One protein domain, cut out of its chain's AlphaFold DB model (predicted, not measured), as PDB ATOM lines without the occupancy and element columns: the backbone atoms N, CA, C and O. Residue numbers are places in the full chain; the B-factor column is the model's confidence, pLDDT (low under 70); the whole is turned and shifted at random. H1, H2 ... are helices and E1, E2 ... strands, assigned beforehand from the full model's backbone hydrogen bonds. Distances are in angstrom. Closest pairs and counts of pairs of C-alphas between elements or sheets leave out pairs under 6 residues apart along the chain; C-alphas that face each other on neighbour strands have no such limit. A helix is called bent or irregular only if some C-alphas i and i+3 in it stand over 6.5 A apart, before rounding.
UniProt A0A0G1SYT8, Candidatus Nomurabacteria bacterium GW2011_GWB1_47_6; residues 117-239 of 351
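AT A GLANCE: This is residues 117 to 239 of the 351 residues of a protein of Candidatus Nomurabacteria bacterium GW2011_GWB1_47_6 (UniProt A0A0G1SYT8). A twisted, wholly parallel sheet of five strands is the core, with H1 and H5 over one face and H2 over the opposite face. H3 and H4 only graze the sheet, and the last helix, H6, lies off at one end, apart from the other named elements. The printed part has 123 residues, with six named helices and five named strands that follow each other along the chain as E1 H1 E2 E3 H2 E4 H3 H4 E5 H5 H6, and the sheet's order is E3 E2 E1 E4 E5. The class is mixed, helices and strands. The whole is compact, with a radius of gyration of the C-alphas of 14.0 A and spans of 41 by 32 by 29 A.

HOW THE PARTS SIT: E1, residues 117 to 122, H1, residues 126 to 137, and E2, residues 143 to 149, form a strand-helix-strand unit, two parallel neighbour strands joined through a helix, with a right-handed crossover. N 121 and O 147 are 3.0 A apart, within hydrogen-bond range. H1 is on the sheet at a height of 9.1 A, over E2 and E1; the closest C-alphas of H1 and E2, those of Leu 135 and Trp 144, are 6.6 A apart. E3, residues 164 to 166, is an edge strand parallel to E2, with N 166 and O 148 at 2.8 A. E3, H2, residues 169 to 178, and E4, residues 183 to 186, form a split unit, with E2 and E1 between its strands; its crossover is right-handed. H2 is on the sheet at a height of 10.0 A, over E2, on the opposite face from H1. E4 is parallel to E1, with N 122 and O 185 at 2.8 A. E4, H3, residues 188 to 192, H4, residues 194 to 206, and E5, residues 209 to 212, form another right-handed unit, with N 186 and O 211 at 2.8 A. H2 and H4 are near each other. H5, residues 213 to 221, stands up from the sheet on the same face as H1 and touches H1, Leu 131 and Tyr 217 having the closest C-alphas, 5.9 A apart. H6, residues 231 to 237, is not on the sheet. Each O i to N i+4 pair is within hydrogen-bond range in H1, H2, H5 and H6; H4 has 7 of 9, and H3 has 0 of 1 but 2 of 2 O i to N i+3 pairs.

IN THESE COORDINATES: E1 begins at C-alpha 117, (-20.822, -28.654, 24.839), and H6 ends at C-alpha 237, (-3.469, -8.944, 13.331). E2 is 16.5 A long, H1 16.4 A and H4 20.1 A; H4 is irregular, with C-alphas 202 and 205 at 7.0 A.

THE WHOLE: The two C-alphas farthest apart, those of Glu 178 and Ser 239, are 43.0 A apart. The printed part has no cut. E2 to E3 is a long link of 14 residues. Residues 157 to 160 and 239 have pLDDT under 70.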
ATOM      1  N   LYS A 117     -20.309 -28.658  26.201       88.25
ATOM      2  CA  LYS A 117     -20.822 -28.654  24.839       88.25
ATOM      3  C   LYS A 117     -19.942 -29.557  23.971       88.25
ATOM      4  O   LYS A 117     -18.731 -29.313  23.904       88.25
ATOM      5  N   PRO A 118     -20.498 -30.601  23.336       91.00
ATOM      6  CA  PRO A 118     -19.728 -31.461  22.449       91.00
ATOM      7  C   PRO A 118     -19.341 -30.682  21.196       91.00
ATOM      8  O   PRO A 118     -20.197 -30.131  20.496       91.00
ATOM      9  N   ILE A 119     -18.042 -30.658  20.916       93.75
ATOM     10  CA  ILE A 119     -17.496 -30.050  19.706       93.75
ATOM     11  C   ILE A 119     -16.790 -31.088  18.852       93.75
ATOM     12  O   ILE A 119     -16.249 -32.076  19.359       93.75
ATOM     13  N   VAL A 120     -16.763 -30.825  17.550       94.44
ATOM     14  CA  VAL A 120     -15.942 -31.575  16.606       94.44
ATOM     15  C   VAL A 120     -14.857 -30.659  16.064       94.44
ATOM     16  O   VAL A 120     -15.138 -29.563  15.578       94.44
ATOM     17  N   VAL A 121     -13.609 -31.103  16.171       94.00
ATOM     18  CA  VAL A 121     -12.457 -30.385  15.619       94.00
ATOM     19  C   VAL A 121     -12.204 -30.909  14.211       94.00
ATOM     20  O   VAL A 121     -12.138 -32.121  14.014       94.00
ATOM     21  N   VAL A 122     -12.091 -30.021  13.224       92.31
ATOM     22  CA  VAL A 122     -11.850 -30.398  11.825       92.31
ATOM     23  C   VAL A 122     -10.416 -30.075  11.431       92.31
ATOM     24  O   VAL A 122      -9.995 -28.918  11.467       92.31
ATOM     25  N   GLY A 123      -9.698 -31.107  10.997       88.00
ATOM     26  CA  GLY A 123      -8.277 -31.104  10.673       88.00
ATOM     27  C   GLY A 123      -7.411 -31.643  11.811       88.00
ATOM     28  O   GLY A 123      -7.796 -31.620  12.980       88.00
ATOM     29  N   ALA A 124      -6.234 -32.144  11.440       84.38
ATOM     30  CA  ALA A 124      -5.213 -32.628  12.359       84.38
ATOM     31  C   ALA A 124      -3.896 -31.904  12.059       84.38
ATOM     32  O   ALA A 124      -3.202 -32.205  11.091       84.38
ATOM     33  N   ASN A 125      -3.588 -30.905  12.878       81.50
ATOM     34  CA  ASN A 125      -2.361 -30.114  12.817       81.50
ATOM     35  C   ASN A 125      -1.875 -29.778  14.252       81.50
ATOM     36  O   ASN A 125      -2.626 -29.968  15.220       81.50
ATOM     37  N   PRO A 126      -0.649 -29.255  14.437       80.38
ATOM     38  CA  PRO A 126      -0.150 -28.876  15.764       80.38
ATOM     39  C   PRO A 126      -1.050 -27.879  16.517       80.38
ATOM     40  O   PRO A 126      -1.209 -27.991  17.732       80.38
ATOM     41  N   ALA A 127      -1.713 -26.958  15.808       79.62
ATOM     42  CA  ALA A 127      -2.625 -25.982  16.408       79.62
ATOM     43  C   ALA A 127      -3.884 -26.635  17.011       79.62
ATOM     44  O   ALA A 127      -4.281 -26.324  18.133       79.62
ATOM     45  N   THR A 128      -4.483 -27.599  16.309       83.88
ATOM     46  CA  THR A 128      -5.606 -28.400  16.814       83.88
ATOM     47  C   THR A 128      -5.189 -29.258  18.005       83.88
ATOM     48  O   THR A 128      -5.965 -29.385  18.945       83.88
ATOM     49  N   ALA A 129      -3.950 -29.765  18.037       85.44
ATOM     50  CA  ALA A 129      -3.408 -30.465  19.203       85.44
ATOM     51  C   ALA A 129      -3.353 -29.544  20.429       85.44
ATOM     52  O   ALA A 129      -3.888 -29.873  21.486       85.44
ATOM     53  N   ALA A 130      -2.758 -28.358  20.263       86.00
ATOM     54  CA  ALA A 130      -2.663 -27.350  21.313       86.00
ATOM     55  C   ALA A 130      -4.050 -26.933  21.827       86.00
ATOM     56  O   ALA A 130      -4.244 -26.790  23.035       86.00
ATOM     57  N   LEU A 131      -5.030 -26.800  20.928       88.81
ATOM     58  CA  LEU A 131      -6.421 -26.540  21.288       88.81
ATOM     59  C   LEU A 131      -7.047 -27.688  22.091       88.81
ATOM     60  O   LEU A 131      -7.698 -27.443  23.103       88.81
ATOM     61  N   ILE A 132      -6.859 -28.937  21.670       89.06
ATOM     62  CA  ILE A 132      -7.417 -30.105  22.364       89.06
ATOM     63  C   ILE A 132      -6.814 -30.229  23.768       89.06
ATOM     64  O   ILE A 132      -7.552 -30.431  24.732       89.06
ATOM     65  N   HIS A 133      -5.499 -30.037  23.909       88.31
ATOM     66  CA  HIS A 133      -4.843 -29.979  25.217       88.31
ATOM     67  C   HIS A 133      -5.396 -28.844  26.077       88.31
ATOM     68  O   HIS A 133      -5.758 -29.080  27.228       88.31
ATOM     69  N   LEU A 134      -5.558 -27.644  25.507       87.56
ATOM     70  CA  LEU A 134      -6.146 -26.506  26.208       87.56
ATOM     71  C   LEU A 134      -7.538 -26.845  26.755       87.56
ATOM     72  O   LEU A 134      -7.805 -26.557  27.917       87.56
ATOM     73  N   LEU A 135      -8.415 -27.449  25.954       88.69
ATOM     74  CA  LEU A 135      -9.774 -27.788  26.384       88.69
ATOM     75  C   LEU A 135      -9.795 -28.902  27.433       88.69
ATOM     76  O   LEU A 135     -10.525 -28.798  28.419       88.69
ATOM     77  N   ASN A 136      -8.959 -29.928  27.270       87.31
ATOM     78  CA  ASN A 136      -8.847 -31.023  28.234       87.31
ATOM     79  C   ASN A 136      -8.307 -30.539  29.592       87.31
ATOM     80  O   ASN A 136      -8.816 -30.948  30.635       87.31
ATOM     81  N   ASP A 137      -7.334 -29.625  29.588       86.31
ATOM     82  CA  ASP A 137      -6.760 -29.030  30.802       86.31
ATOM     83  C   ASP A 137      -7.666 -27.965  31.437       86.31
ATOM     84  O   ASP A 137      -7.444 -27.554  32.588       86.31
ATOM     85  N   ASN A 138      -8.673 -27.490  30.695       85.44
ATOM     86  CA  ASN A 138      -9.600 -26.443  31.113       85.44
ATOM     87  C   ASN A 138     -11.078 -26.821  30.872       85.44
ATOM     88  O   ASN A 138     -11.782 -26.104  30.154       85.44
ATOM     89  N   PRO A 139     -11.601 -27.874  31.540       85.12
ATOM     90  CA  PRO A 139     -13.003 -28.295  31.417       85.12
ATOM     91  C   PRO A 139     -14.024 -27.181  31.688       85.12
ATOM     92  O   PRO A 139     -15.146 -27.227  31.187       85.12
ATOM     93  N   GLN A 140     -13.642 -26.175  32.482       83.12
ATOM     94  CA  GLN A 140     -14.471 -25.023  32.834       83.12
ATOM     95  C   GLN A 140     -14.802 -24.086  31.662       83.12
ATOM     96  O   GLN A 140     -15.690 -23.252  31.805       83.12
ATOM     97  N   TYR A 141     -14.138 -24.218  30.507       84.81
ATOM     98  CA  TYR A 141     -14.565 -23.517  29.289       84.81
ATOM     99  C   TYR A 141     -15.891 -24.051  28.740       84.81
ATOM    100  O   TYR A 141     -16.497 -23.408  27.889       84.81
ATOM    101  N   GLY A 142     -16.369 -25.189  29.252       86.81
ATOM    102  CA  GLY A 142     -17.671 -25.729  28.887       86.81
ATOM    103  C   GLY A 142     -17.681 -26.366  27.503       86.81
ATOM    104  O   GLY A 142     -18.739 -26.481  26.895       86.81
ATOM    105  N   TYR A 143     -16.524 -26.803  27.004       88.62
ATOM    106  CA  TYR A 143     -16.398 -27.559  25.762       88.62
ATOM    107  C   TYR A 143     -15.679 -28.872  26.023       88.62
ATOM    108  O   TYR A 143     -14.777 -28.942  26.858       88.62
ATOM    109  N   TRP A 144     -16.052 -29.901  25.273       89.12
ATOM    110  CA  TRP A 144     -15.294 -31.140  25.226       89.12
ATOM    111  C   TRP A 144     -15.236 -31.661  23.797       89.12
ATOM    112  O   TRP A 144     -16.193 -31.558  23.027       89.12
ATOM    113  N   VAL A 145     -14.080 -32.205  23.437       92.06
ATOM    114  CA  VAL A 145     -13.814 -32.669  22.077       92.06
ATOM    115  C   VAL A 145     -14.399 -34.067  21.926       92.06
ATOM    116  O   VAL A 145     -13.852 -35.037  22.452       92.06
ATOM    117  N   ARG A 146     -15.529 -34.168  21.217       92.19
ATOM    118  CA  ARG A 146     -16.195 -35.449  20.949       92.19
ATOM    119  C   ARG A 146     -15.435 -36.247  19.903       92.19
ATOM    120  O   ARG A 146     -15.173 -37.438  20.091       92.19
ATOM    121  N   ALA A 147     -15.101 -35.581  18.804       92.56
ATOM    122  CA  ALA A 147     -14.446 -36.196  17.669       92.56
ATOM    123  C   ALA A 147     -13.489 -35.234  16.963       92.56
ATOM    124  O   ALA A 147     -13.600 -34.010  17.080       92.56
ATOM    125  N   ILE A 148     -12.559 -35.822  16.219       92.44
ATOM    126  CA  ILE A 148     -11.630 -35.131  15.333       92.44
ATOM    127  C   ILE A 148     -11.889 -35.651  13.930       92.44
ATOM    128  O   ILE A 148     -11.727 -36.842  13.666       92.44
ATOM    129  N   PHE A 149     -12.297 -34.761  13.039       92.12
ATOM    130  CA  PHE A 149     -12.508 -35.084  11.641       92.12
ATOM    131  C   PHE A 149     -11.234 -34.784  10.845       92.12
ATOM    132  O   PHE A 149     -10.866 -33.626  10.667       92.12
ATOM    133  N   ASN A 150     -10.550 -35.829  10.382       89.62
ATOM    134  CA  ASN A 150      -9.268 -35.765   9.681       89.62
ATOM    135  C   ASN A 150      -9.379 -36.384   8.271       89.62
ATOM    136  O   ASN A 150      -8.866 -37.480   8.038       89.62
ATOM    137  N   PRO A 151     -10.033 -35.701   7.312       81.81
ATOM    138  CA  PRO A 151     -10.260 -36.245   5.968       81.81
ATOM    139  C   PRO A 151      -8.970 -36.445   5.163       81.81
ATOM    140  O   PRO A 151      -8.913 -37.294   4.279       81.81
ATOM    141  N   ALA A 152      -7.917 -35.682   5.469       78.62
ATOM    142  CA  ALA A 152      -6.629 -35.772   4.786       78.62
ATOM    143  C   ALA A 152      -5.734 -36.910   5.312       78.62
ATOM    144  O   ALA A 152      -4.627 -37.080   4.805       78.62
ATOM    145  N   ASN A 153      -6.174 -37.659   6.336       79.50
ATOM    146  CA  ASN A 153      -5.353 -38.639   7.058       79.50
ATOM    147  C   ASN A 153      -3.972 -38.080   7.450       79.50
ATOM    148  O   ASN A 153      -2.961 -38.781   7.404       79.50
ATOM    149  N   ALA A 154      -3.928 -36.800   7.828       79.19
ATOM    150  CA  ALA A 154      -2.704 -36.171   8.298       79.19
ATOM    151  C   ALA A 154      -2.224 -36.849   9.596       79.19
ATOM    152  O   ALA A 154      -3.060 -37.386  10.337       79.19
ATOM    153  N   PRO A 155      -0.911 -36.829   9.896       79.56
ATOM    154  CA  PRO A 155      -0.379 -37.394  11.128       79.56
ATOM    155  C   PRO A 155      -1.113 -36.823  12.340       79.56
ATOM    156  O   PRO A 155      -1.207 -35.608  12.513       79.56
ATOM    157  N   LEU A 156      -1.657 -37.713  13.162       76.06
ATOM    158  CA  LEU A 156      -2.383 -37.312  14.353       76.06
ATOM    159  C   LEU A 156      -1.390 -36.930  15.456       76.06
ATOM    160  O   LEU A 156      -0.411 -37.648  15.664       76.06
ATOM    161  N   PRO A 157      -1.639 -35.828  16.177       69.88
ATOM    162  CA  PRO A 157      -0.859 -35.474  17.353       69.88
ATOM    163  C   PRO A 157      -0.905 -36.574  18.423       69.88
ATOM    164  O   PRO A 157      -1.893 -37.301  18.541       69.88
ATOM    165  N   GLU A 158       0.140 -36.674  19.243       69.19
ATOM    166  CA  GLU A 158       0.122 -37.548  20.418       69.19
ATOM    167  C   GLU A 158      -0.885 -37.039  21.470       69.19
ATOM    168  O   GLU A 158      -1.119 -35.840  21.597       69.19
ATOM    169  N   ASN A 159      -1.468 -37.948  22.259       67.62
ATOM    170  CA  ASN A 159      -2.317 -37.625  23.420       67.62
ATOM    171  C   ASN A 159      -3.603 -36.811  23.135       67.62
ATOM    172  O   ASN A 159      -3.982 -35.937  23.914       67.62
ATOM    173  N   LEU A 160      -4.363 -37.177  22.096       69.88
ATOM    174  CA  LEU A 160      -5.677 -36.586  21.752       69.88
ATOM    175  C   LEU A 160      -6.820 -36.889  22.751       69.88
ATOM    176  O   LEU A 160      -7.985 -36.559  22.513       69.88
ATOM    177  N   GLY A 161      -6.511 -37.512  23.890       71.31
ATOM    178  CA  GLY A 161      -7.484 -37.842  24.926       71.31
ATOM    179  C   GLY A 161      -8.509 -38.884  24.466       71.31
ATOM    180  O   GLY A 161      -8.150 -39.925  23.927       71.31
ATOM    181  N   ARG A 162      -9.796 -38.620  24.731       73.62
ATOM    182  CA  ARG A 162     -10.923 -39.534  24.442       73.62
ATOM    183  C   ARG A 162     -11.642 -39.231  23.120       73.62
ATOM    184  O   ARG A 162     -12.723 -39.771  22.887       73.62
ATOM    185  N   ALA A 163     -11.099 -38.337  22.298       84.25
ATOM    186  CA  ALA A 163     -11.749 -37.926  21.062       84.25
ATOM    187  C   ALA A 163     -11.777 -39.080  20.047       84.25
ATOM    188  O   ALA A 163     -10.770 -39.749  19.822       84.25
ATOM    189  N   THR A 164     -12.930 -39.300  19.417       86.75
ATOM    190  CA  THR A 164     -13.058 -40.293  18.339       86.75
ATOM    191  C   THR A 164     -12.485 -39.719  17.049       86.75
ATOM    192  O   THR A 164     -12.834 -38.608  16.660       86.75
ATOM    193  N   ILE A 165     -11.612 -40.453  16.368       88.88
ATOM    194  CA  ILE A 165     -11.055 -40.010  15.087       88.88
ATOM    195  C   ILE A 165     -11.976 -40.479  13.965       88.88
ATOM    196  O   ILE A 165     -12.311 -41.658  13.888       88.88
ATOM    197  N   ILE A 166     -12.362 -39.554  13.091       89.81
ATOM    198  CA  ILE A 166     -13.171 -39.824  11.906       89.81
ATOM    199  C   ILE A 166     -12.389 -39.376  10.677       89.81
ATOM    200  O   ILE A 166     -11.990 -38.217  10.588       89.81
ATOM    201  N   SER A 167     -12.209 -40.273   9.713       86.94
ATOM    202  CA  SER A 167     -11.511 -39.967   8.456       86.94
ATOM    203  C   SER A 167     -12.449 -39.849   7.253       86.94
ATOM    204  O   SER A 167     -12.057 -39.292   6.233       86.94
ATOM    205  N   THR A 168     -13.685 -40.351   7.340       88.25
ATOM    206  CA  THR A 168     -14.625 -40.368   6.208       88.25
ATOM    207  C   THR A 168     -15.736 -39.330   6.378       88.25
ATOM    208  O   THR A 168     -16.180 -39.027   7.487       88.25
ATOM    209  N   VAL A 169     -16.204 -38.771   5.259       87.75
ATOM    210  CA  VAL A 169     -17.322 -37.808   5.250       87.75
ATOM    211  C   VAL A 169     -18.634 -38.478   5.673       87.75
ATOM    212  O   VAL A 169     -19.478 -37.843   6.303       87.75
ATOM    213  N   GLU A 170     -18.811 -39.755   5.342       88.50
ATOM    214  CA  GLU A 170     -20.012 -40.532   5.663       88.50
ATOM    215  C   GLU A 170     -20.154 -40.740   7.172       88.50
ATOM    216  O   GLU A 170     -21.199 -40.414   7.739       88.50
ATOM    217  N   ASP A 171     -19.081 -41.172   7.840       89.75
ATOM    218  CA  ASP A 171     -19.062 -41.338   9.296       89.75
ATOM    219  C   ASP A 171     -19.229 -39.997  10.018       89.75
ATOM    220  O   ASP A 171     -19.890 -39.914  11.052       89.75
ATOM    221  N   PHE A 172     -18.683 -38.917   9.455       91.00
ATOM    222  CA  PHE A 172     -18.848 -37.574  10.005       91.00
ATOM    223  C   PHE A 172     -20.301 -37.088   9.918       91.00
ATOM    224  O   PHE A 172     -20.841 -36.577  10.900       91.00
ATOM    225  N   LYS A 173     -20.970 -37.300   8.775       89.25
ATOM    226  CA  LYS A 173     -22.408 -37.014   8.624       89.25
ATOM    227  C   LYS A 173     -23.244 -37.849   9.590       89.25
ATOM    228  O   LYS A 173     -24.181 -37.322  10.187       89.25
ATOM    229  N   LYS A 174     -22.893 -39.126   9.765       89.94
ATOM    230  CA  LYS A 174     -23.556 -40.022  10.715       89.94
ATOM    231  C   LYS A 174     -23.419 -39.519  12.153       89.94
ATOM    232  O   LYS A 174     -24.434 -39.389  12.829       89.94
ATOM    233  N   LEU A 175     -22.208 -39.149  12.585       90.50
ATOM    234  CA  LEU A 175     -21.969 -38.603  13.924       90.50
ATOM    235  C   LEU A 175     -22.824 -37.355  14.180       90.50
ATOM    236  O   LEU A 175     -23.467 -37.256  15.219       90.50
ATOM    237  N   ILE A 176     -22.855 -36.416  13.232       90.12
ATOM    238  CA  ILE A 176     -23.638 -35.182  13.376       90.12
ATOM    239  C   ILE A 176     -25.152 -35.457  13.398       90.12
ATOM    240  O   ILE A 176     -25.904 -34.717  14.028       90.12
ATOM    241  N   GLY A 177     -25.614 -36.499  12.702       85.75
ATOM    242  CA  GLY A 177     -27.023 -36.893  12.701       85.75
ATOM    243  C   GLY A 177     -27.461 -37.612  13.981       85.75
ATOM    244  O   GLY A 177     -28.586 -37.414  14.438       85.75
ATOM    245  N   GLU A 178     -26.593 -38.446  14.555       87.94
ATOM    246  CA  GLU A 178     -26.884 -39.248  15.751       87.94
ATOM    247  C   GLU A 178     -26.663 -38.466  17.051       87.94
ATOM    248  O   GLU A 178     -27.383 -38.662  18.033       87.94
ATOM    249  N   GLU A 179     -25.690 -37.557  17.063       86.44
ATOM    250  CA  GLU A 179     -25.302 -36.801  18.245       86.44
ATOM    251  C   GLU A 179     -25.586 -35.306  18.099       86.44
ATOM    252  O   GLU A 179     -25.399 -34.693  17.051       86.44
ATOM    253  N   LYS A 180     -25.992 -34.673  19.202       87.00
ATOM    254  CA  LYS A 180     -26.221 -33.224  19.249       87.00
ATOM    255  C   LYS A 180     -24.899 -32.470  19.371       87.00
ATOM    256  O   LYS A 180     -24.546 -32.036  20.463       87.00
ATOM    257  N   ILE A 181     -24.179 -32.320  18.262       91.75
ATOM    258  CA  ILE A 181     -22.972 -31.486  18.183       91.75
ATOM    259  C   ILE A 181     -23.365 -30.006  18.210       91.75
ATOM    260  O   ILE A 181     -24.209 -29.570  17.432       91.75
ATOM    261  N   GLU A 182     -22.748 -29.217  19.093       91.00
ATOM    262  CA  GLU A 182     -23.054 -27.783  19.210       91.00
ATOM    263  C   GLU A 182     -22.162 -26.907  18.332       91.00
ATOM    264  O   GLU A 182     -22.595 -25.851  17.858       91.00
ATOM    265  N   ALA A 183     -20.912 -27.325  18.119       92.44
ATOM    266  CA  ALA A 183     -19.959 -26.537  17.358       92.44
ATOM    267  C   ALA A 183     -18.926 -27.363  16.588       92.44
ATOM    268  O   ALA A 183     -18.484 -28.430  17.019       92.44
ATOM    269  N   LEU A 184     -18.510 -26.795  15.461       94.31
ATOM    270  CA  LEU A 184     -17.398 -27.221  14.629       94.31
ATOM    271  C   LEU A 184     -16.265 -26.210  14.780       94.31
ATOM    272  O   LEU A 184     -16.451 -25.024  14.510       94.31
ATOM    273  N   VAL A 185     -15.094 -26.683  15.198       93.81
ATOM    274  CA  VAL A 185     -13.885 -25.863  15.286       93.81
ATOM    275  C   VAL A 185     -12.946 -26.265  14.157       93.81
ATOM    276  O   VAL A 185     -12.414 -27.372  14.142       93.81
ATOM    277  N   ILE A 186     -12.799 -25.384  13.177       92.00
ATOM    278  CA  ILE A 186     -12.243 -25.692  11.863       92.00
ATOM    279  C   ILE A 186     -10.843 -25.103  11.743       92.00
ATOM    280  O   ILE A 186     -10.641 -23.901  11.916       92.00
ATOM    281  N   SER A 187      -9.876 -25.958  11.425       88.69
ATOM    282  CA  SER A 187      -8.518 -25.534  11.091       88.69
ATOM    283  C   SER A 187      -8.462 -24.779   9.750       88.69
ATOM    284  O   SER A 187      -9.224 -25.105   8.834       88.69
ATOM    285  N   PRO A 188      -7.565 -23.786   9.588       83.88
ATOM    286  CA  PRO A 188      -7.438 -23.022   8.345       83.88
ATOM    287  C   PRO A 188      -7.251 -23.884   7.088       83.88
ATOM    288  O   PRO A 188      -7.763 -23.549   6.022       83.88
ATOM    289  N   GLU A 189      -6.558 -25.018   7.202       82.50
ATOM    290  CA  GLU A 189      -6.283 -25.922   6.083       82.50
ATOM    291  C   GLU A 189      -7.553 -26.617   5.576       82.50
ATOM    292  O   GLU A 189      -7.688 -26.869   4.380       82.50
ATOM    293  N   ALA A 190      -8.523 -26.884   6.455       86.38
ATOM    294  CA  ALA A 190      -9.775 -27.531   6.070       86.38
ATOM    295  C   ALA A 190     -10.634 -26.656   5.138       86.38
ATOM    296  O   ALA A 190     -11.353 -27.194   4.296       86.38
ATOM    297  N   TYR A 191     -10.519 -25.324   5.224       85.56
ATOM    298  CA  TYR A 191     -11.189 -24.395   4.302       85.56
ATOM    299  C   TYR A 191     -10.618 -24.431   2.879       85.56
ATOM    300  O   TYR A 191     -11.261 -23.954   1.948       85.56
ATOM    301  N   GLN A 192      -9.427 -25.002   2.687       84.69
ATOM    302  CA  GLN A 192      -8.798 -25.110   1.369       84.69
ATOM    303  C   GLN A 192      -9.298 -26.326   0.580       84.69
ATOM    304  O   GLN A 192      -8.983 -26.459  -0.599       84.69
ATOM    305  N   ILE A 193     -10.068 -27.217   1.212       87.31
ATOM    306  CA  ILE A 193     -10.546 -28.462   0.613       87.31
ATOM    307  C   ILE A 193     -11.999 -28.267   0.132       87.31
ATOM    308  O   ILE A 193     -12.910 -28.272   0.963       87.31
ATOM    309  N   PRO A 194     -12.269 -28.148  -1.189       87.44
ATOM    310  CA  PRO A 194     -13.585 -27.724  -1.687       87.44
ATOM    311  C   PRO A 194     -14.752 -28.610  -1.228       87.44
ATOM    312  O   PRO A 194     -15.758 -28.110  -0.736       87.44
ATOM    313  N   HIS A 195     -14.586 -29.934  -1.283       87.88
ATOM    314  CA  HIS A 195     -15.638 -30.882  -0.895       87.88
ATOM    315  C   HIS A 195     -15.957 -30.867   0.614       87.88
ATOM    316  O   HIS A 195     -17.044 -31.278   1.020       87.88
ATOM    317  N   ILE A 196     -15.028 -30.396   1.455       89.81
ATOM    318  CA  ILE A 196     -15.251 -30.205   2.895       89.81
ATOM    319  C   ILE A 196     -16.009 -28.901   3.151       89.81
ATOM    320  O   ILE A 196     -16.898 -28.853   3.997       89.81
ATOM    321  N   VAL A 197     -15.718 -27.859   2.375       89.94
ATOM    322  CA  VAL A 197     -16.469 -26.601   2.426       89.94
ATOM    323  C   VAL A 197     -17.925 -26.815   1.995       89.94
ATOM    324  O   VAL A 197     -18.839 -26.364   2.687       89.94
ATOM    325  N   ASP A 198     -18.164 -27.585   0.929       90.88
ATOM    326  CA  ASP A 198     -19.518 -27.967   0.493       90.88
ATOM    327  C   ASP A 198     -20.289 -28.713   1.591       90.88
ATOM    328  O   ASP A 198     -21.479 -28.475   1.818       90.88
ATOM    329  N   LEU A 199     -19.600 -29.599   2.313       90.81
ATOM    330  CA  LEU A 199     -20.142 -30.293   3.474       90.81
ATOM    331  C   LEU A 199     -20.520 -29.312   4.592       90.81
ATOM    332  O   LEU A 199     -21.606 -29.439   5.147       90.81
ATOM    333  N   PHE A 200     -19.692 -28.314   4.906       91.12
ATOM    334  CA  PHE A 200     -20.028 -27.311   5.922       91.12
ATOM    335  C   PHE A 200     -21.286 -26.518   5.565       91.12
ATOM    336  O   PHE A 200     -22.148 -26.335   6.426       91.12
ATOM    337  N   TYR A 201     -21.454 -26.127   4.297       90.62
ATOM    338  CA  TYR A 201     -22.677 -25.461   3.840       90.62
ATOM    339  C   TYR A 201     -23.929 -26.328   4.038       90.62
ATOM    340  O   TYR A 201     -24.965 -25.816   4.466       90.62
ATOM    341  N   GLN A 202     -23.833 -27.642   3.807       90.00
ATOM    342  CA  GLN A 202     -24.937 -28.586   4.049       90.00
ATOM    343  C   GLN A 202     -25.316 -28.702   5.534       90.00
ATOM    344  O   GLN A 202     -26.440 -29.092   5.845       90.00
ATOM    345  N   LEU A 203     -24.404 -28.365   6.448       89.62
ATOM    346  CA  LEU A 203     -24.606 -28.470   7.895       89.62
ATOM    347  C   LEU A 203     -25.185 -27.197   8.529       89.62
ATOM    348  O   LEU A 203     -25.690 -27.260   9.649       89.62
ATOM    349  N   ILE A 204     -25.183 -26.058   7.826       87.50
ATOM    350  CA  ILE A 204     -25.749 -24.786   8.318       87.50
ATOM    351  C   ILE A 204     -27.198 -24.928   8.837       87.50
ATOM    352  O   ILE A 204     -27.489 -24.405   9.918       87.50
ATOM    353  N   PRO A 205     -28.120 -25.651   8.159       90.38
ATOM    354  CA  PRO A 205     -29.495 -25.816   8.636       90.38
ATOM    355  C   PRO A 205     -29.616 -26.507  10.003       90.38
ATOM    356  O   PRO A 205     -30.622 -26.322  10.689       90.38
ATOM    357  N   LEU A 206     -28.597 -27.264  10.427       87.94
ATOM    358  CA  LEU A 206     -28.574 -27.976  11.710       87.94
ATOM    359  C   LEU A 206     -28.277 -27.062  12.910       87.94
ATOM    360  O   LEU A 206     -28.252 -27.538  14.042       87.94
ATOM    361  N   ARG A 207     -28.085 -25.751  12.687       86.75
ATOM    362  CA  ARG A 207     -27.772 -24.747  13.725       86.75
ATOM    363  C   ARG A 207     -26.488 -25.046  14.511       86.75
ATOM    364  O   ARG A 207     -26.363 -24.650  15.669       86.75
ATOM    365  N   ILE A 208     -25.532 -25.713  13.871       91.19
ATOM    366  CA  ILE A 208     -24.191 -25.933  14.416       91.19
ATOM    367  C   ILE A 208     -23.399 -24.631  14.282       91.19
ATOM    368  O   ILE A 208     -23.440 -23.977  13.240       91.19
ATOM    369  N   SER A 209     -22.692 -24.235  15.341       91.50
ATOM    370  CA  SER A 209     -21.823 -23.053  15.301       91.50
ATOM    371  C   SER A 209     -20.489 -23.390  14.638       91.50
ATOM    372  O   SER A 209     -19.897 -24.419  14.946       91.50
ATOM    373  N   PHE A 210     -19.990 -22.521  13.765       92.50
ATOM    374  CA  PHE A 210     -18.708 -22.704  13.084       92.50
ATOM    375  C   PHE A 210     -17.687 -21.714  13.644       92.50
ATOM    376  O   PHE A 210     -17.951 -20.514  13.681       92.50
ATOM    377  N   TYR A 211     -16.526 -22.211  14.065       91.38
ATOM    378  CA  TYR A 211     -15.430 -21.403  14.594       91.38
ATOM    379  C   TYR A 211     -14.138 -21.687  13.833       91.38
ATOM    380  O   TYR A 211     -13.871 -22.829  13.464       91.38
ATOM    381  N   ASN A 212     -13.305 -20.666  13.645       89.06
ATOM    382  CA  ASN A 212     -11.912 -20.855  13.252       89.06
ATOM    383  C   ASN A 212     -11.115 -21.351  14.469       89.06
ATOM    384  O   ASN A 212     -11.248 -20.798  15.558       89.06
ATOM    385  N   ALA A 213     -10.300 -22.393  14.303       88.38
ATOM    386  CA  ALA A 213      -9.510 -22.975  15.384       88.38
ATOM    387  C   ALA A 213      -8.509 -21.995  16.016       88.38
ATOM    388  O   ALA A 213      -8.310 -22.053  17.229       88.38
ATOM    389  N   VAL A 214      -7.913 -21.098  15.223       84.38
ATOM    390  CA  VAL A 214      -6.960 -20.084  15.707       84.38
ATOM    391  C   VAL A 214      -7.688 -19.068  16.582       84.38
ATOM    392  O   VAL A 214      -7.333 -18.907  17.747       84.38
ATOM    393  N   ASP A 215      -8.772 -18.483  16.067       85.94
ATOM    394  CA  ASP A 215      -9.586 -17.508  16.805       85.94
ATOM    395  C   ASP A 215     -10.202 -18.129  18.061       85.94
ATOM    396  O   ASP A 215     -10.256 -17.513  19.124       85.94
ATOM    397  N   PHE A 216     -10.651 -19.384  17.962       89.06
ATOM    398  CA  PHE A 216     -11.213 -20.114  19.089       89.06
ATOM    399  C   PHE A 216     -10.157 -20.351  20.171       89.06
ATOM    400  O   PHE A 216     -10.446 -20.164  21.353       89.06
ATOM    401  N   TYR A 217      -8.931 -20.723  19.797       87.69
ATOM    402  CA  TYR A 217      -7.835 -20.843  20.754       87.69
ATOM    403  C   TYR A 217      -7.502 -19.496  21.394       87.69
ATOM    404  O   TYR A 217      -7.389 -19.426  22.617       87.69
ATOM    405  N   GLU A 218      -7.374 -18.431  20.604       85.81
ATOM    406  CA  GLU A 218      -7.017 -17.097  21.093       85.81
ATOM    407  C   GLU A 218      -8.074 -16.543  22.052       85.81
ATOM    408  O   GLU A 218      -7.738 -16.101  23.150       85.81
ATOM    409  N   LEU A 219      -9.360 -16.681  21.716       84.44
ATOM    410  CA  LEU A 219     -10.470 -16.251  22.566       84.44
ATOM    411  C   LEU A 219     -10.422 -16.899  23.959       84.44
ATOM    412  O   LEU A 219     -10.629 -16.221  24.969       84.44
ATOM    413  N   HIS A 220     -10.131 -18.201  24.025       83.75
ATOM    414  CA  HIS A 220     -10.150 -18.963  25.278       83.75
ATOM    415  C   HIS A 220      -8.827 -18.907  26.042       83.75
ATOM    416  O   HIS A 220      -8.822 -18.949  27.271       83.75
ATOM    417  N   SER A 221      -7.695 -18.843  25.346       82.44
ATOM    418  CA  SER A 221      -6.371 -18.859  25.972       82.44
ATOM    419  C   SER A 221      -5.787 -17.468  26.209       82.44
ATOM    420  O   SER A 221      -4.866 -17.357  27.019       82.44
ATOM    421  N   GLN A 222      -6.293 -16.436  25.518       81.88
ATOM    422  CA  GLN A 222      -5.670 -15.109  25.396       81.88
ATOM    423  C   GLN A 222      -4.217 -15.186  24.888       81.88
ATOM    424  O   GLN A 222      -3.369 -14.361  25.228       81.88
ATOM    425  N   LYS A 223      -3.903 -16.230  24.112       84.06
ATOM    426  CA  LYS A 223      -2.580 -16.516  23.556       84.06
ATOM    427  C   LYS A 223      -2.709 -16.839  22.076       84.06
ATOM    428  O   LYS A 223      -3.699 -17.417  21.638       84.06
ATOM    429  N   VAL A 224      -1.658 -16.531  21.330       82.31
ATOM    430  CA  VAL A 224      -1.538 -16.900  19.919       82.31
ATOM    431  C   VAL A 224      -0.769 -18.214  19.824       82.31
ATOM    432  O   VAL A 224       0.269 -18.372  20.473       82.31
ATOM    433  N   ILE A 225      -1.267 -19.155  19.020       80.31
ATOM    434  CA  ILE A 225      -0.547 -20.393  18.702       80.31
ATOM    435  C   ILE A 225       0.621 -20.021  17.788       80.31
ATOM    436  O   ILE A 225       0.414 -19.559  16.668       80.31
ATOM    437  N   LEU A 226       1.856 -20.207  18.255       80.19
ATOM    438  CA  LEU A 226       3.045 -19.798  17.500       80.19
ATOM    439  C   LEU A 226       3.149 -20.543  16.166       80.19
ATOM    440  O   LEU A 226       3.534 -19.961  15.156       80.19
ATOM    441  N   GLU A 227       2.738 -21.808  16.149       76.00
ATOM    442  CA  GLU A 227       2.734 -22.674  14.975       76.00
ATOM    443  C   GLU A 227       1.738 -22.219  13.894       76.00
ATOM    444  O   GLU A 227       1.897 -22.600  12.737       76.00
ATOM    445  N   SER A 228       0.732 -21.398  14.234       73.81
ATOM    446  CA  SER A 228      -0.237 -20.858  13.268       73.81
ATOM    447  C   SER A 228       0.106 -19.454  12.761       73.81
ATOM    448  O   SER A 228      -0.619 -18.922  11.920       73.81
ATOM    449  N   ILE A 229       1.185 -18.830  13.252       79.81
ATOM    450  CA  ILE A 229       1.599 -17.495  12.806       79.81
ATOM    451  C   ILE A 229       2.181 -17.603  11.395       79.81
ATOM    452  O   ILE A 229       3.290 -18.092  11.184       79.81
ATOM    453  N   ASN A 230       1.432 -17.101  10.418       79.19
ATOM    454  CA  ASN A 230       1.853 -17.004   9.024       79.19
ATOM    455  C   ASN A 230       1.790 -15.543   8.529       79.19
ATOM    456  O   ASN A 230       1.397 -14.634   9.262       79.19
ATOM    457  N   GLN A 231       2.199 -15.300   7.279       82.62
ATOM    458  CA  GLN A 231       2.198 -13.948   6.701       82.62
ATOM    459  C   GLN A 231       0.795 -13.319   6.665       82.62
ATOM    460  O   GLN A 231       0.671 -12.119   6.889       82.62
ATOM    461  N   ALA A 232      -0.253 -14.115   6.419       79.31
ATOM    462  CA  ALA A 232      -1.632 -13.630   6.406       79.31
ATOM    463  C   ALA A 232      -2.087 -13.218   7.812       79.31
ATOM    464  O   ALA A 232      -2.536 -12.091   7.993       79.31
ATOM    465  N   TRP A 233      -1.839 -14.062   8.820       79.44
ATOM    466  CA  TRP A 233      -2.103 -13.750  10.225       79.44
ATOM    467  C   TRP A 233      -1.387 -12.465  10.654       79.44
ATOM    468  O   TRP A 233      -1.981 -11.629  11.330       79.44
ATOM    469  N   PHE A 234      -0.131 -12.270  10.224       80.19
ATOM    470  CA  PHE A 234       0.632 -11.048  10.497       80.19
ATOM    471  C   PHE A 234      -0.049  -9.820   9.885       80.19
ATOM    472  O   PHE A 234      -0.208  -8.808  10.557       80.19
ATOM    473  N   LEU A 235      -0.482  -9.893   8.625       80.44
ATOM    474  CA  LEU A 235      -1.186  -8.784   7.980       80.44
ATOM    475  C   LEU A 235      -2.539  -8.497   8.639       80.44
ATOM    476  O   LEU A 235      -2.881  -7.334   8.817       80.44
ATOM    477  N   GLU A 236      -3.290  -9.523   9.027       75.25
ATOM    478  CA  GLU A 236      -4.599  -9.374   9.668       75.25
ATOM    479  C   GLU A 236      -4.474  -8.767  11.075       75.25
ATOM    480  O   GLU A 236      -5.139  -7.776  11.374       75.25
ATOM    481  N   ASN A 237      -3.559  -9.283  11.904       74.75
ATOM    482  CA  ASN A 237      -3.469  -8.944  13.331       74.75
ATOM    483  C   ASN A 237      -2.481  -7.816  13.658       74.75
ATOM    484  O   ASN A 237      -2.637  -7.132  14.669       74.75
ATOM    485  N   LEU A 238      -1.472  -7.591  12.812       74.88
ATOM    486  CA  LEU A 238      -0.532  -6.470  12.939       74.88
ATOM    487  C   LEU A 238      -0.802  -5.364  11.928       74.88
ATOM    488  O   LEU A 238      -0.031  -4.402  11.853       74.88
ATOM    489  N   SER A 239      -1.916  -5.436  11.192       64.62
ATOM    490  CA  SER A 239      -2.452  -4.227  10.584       64.62
ATOM    491  C   SER A 239      -2.763  -3.235  11.704       64.62
ATOM    492  O   SER A 239      -3.746  -3.336  12.437       64.62
TER     493      SER A 239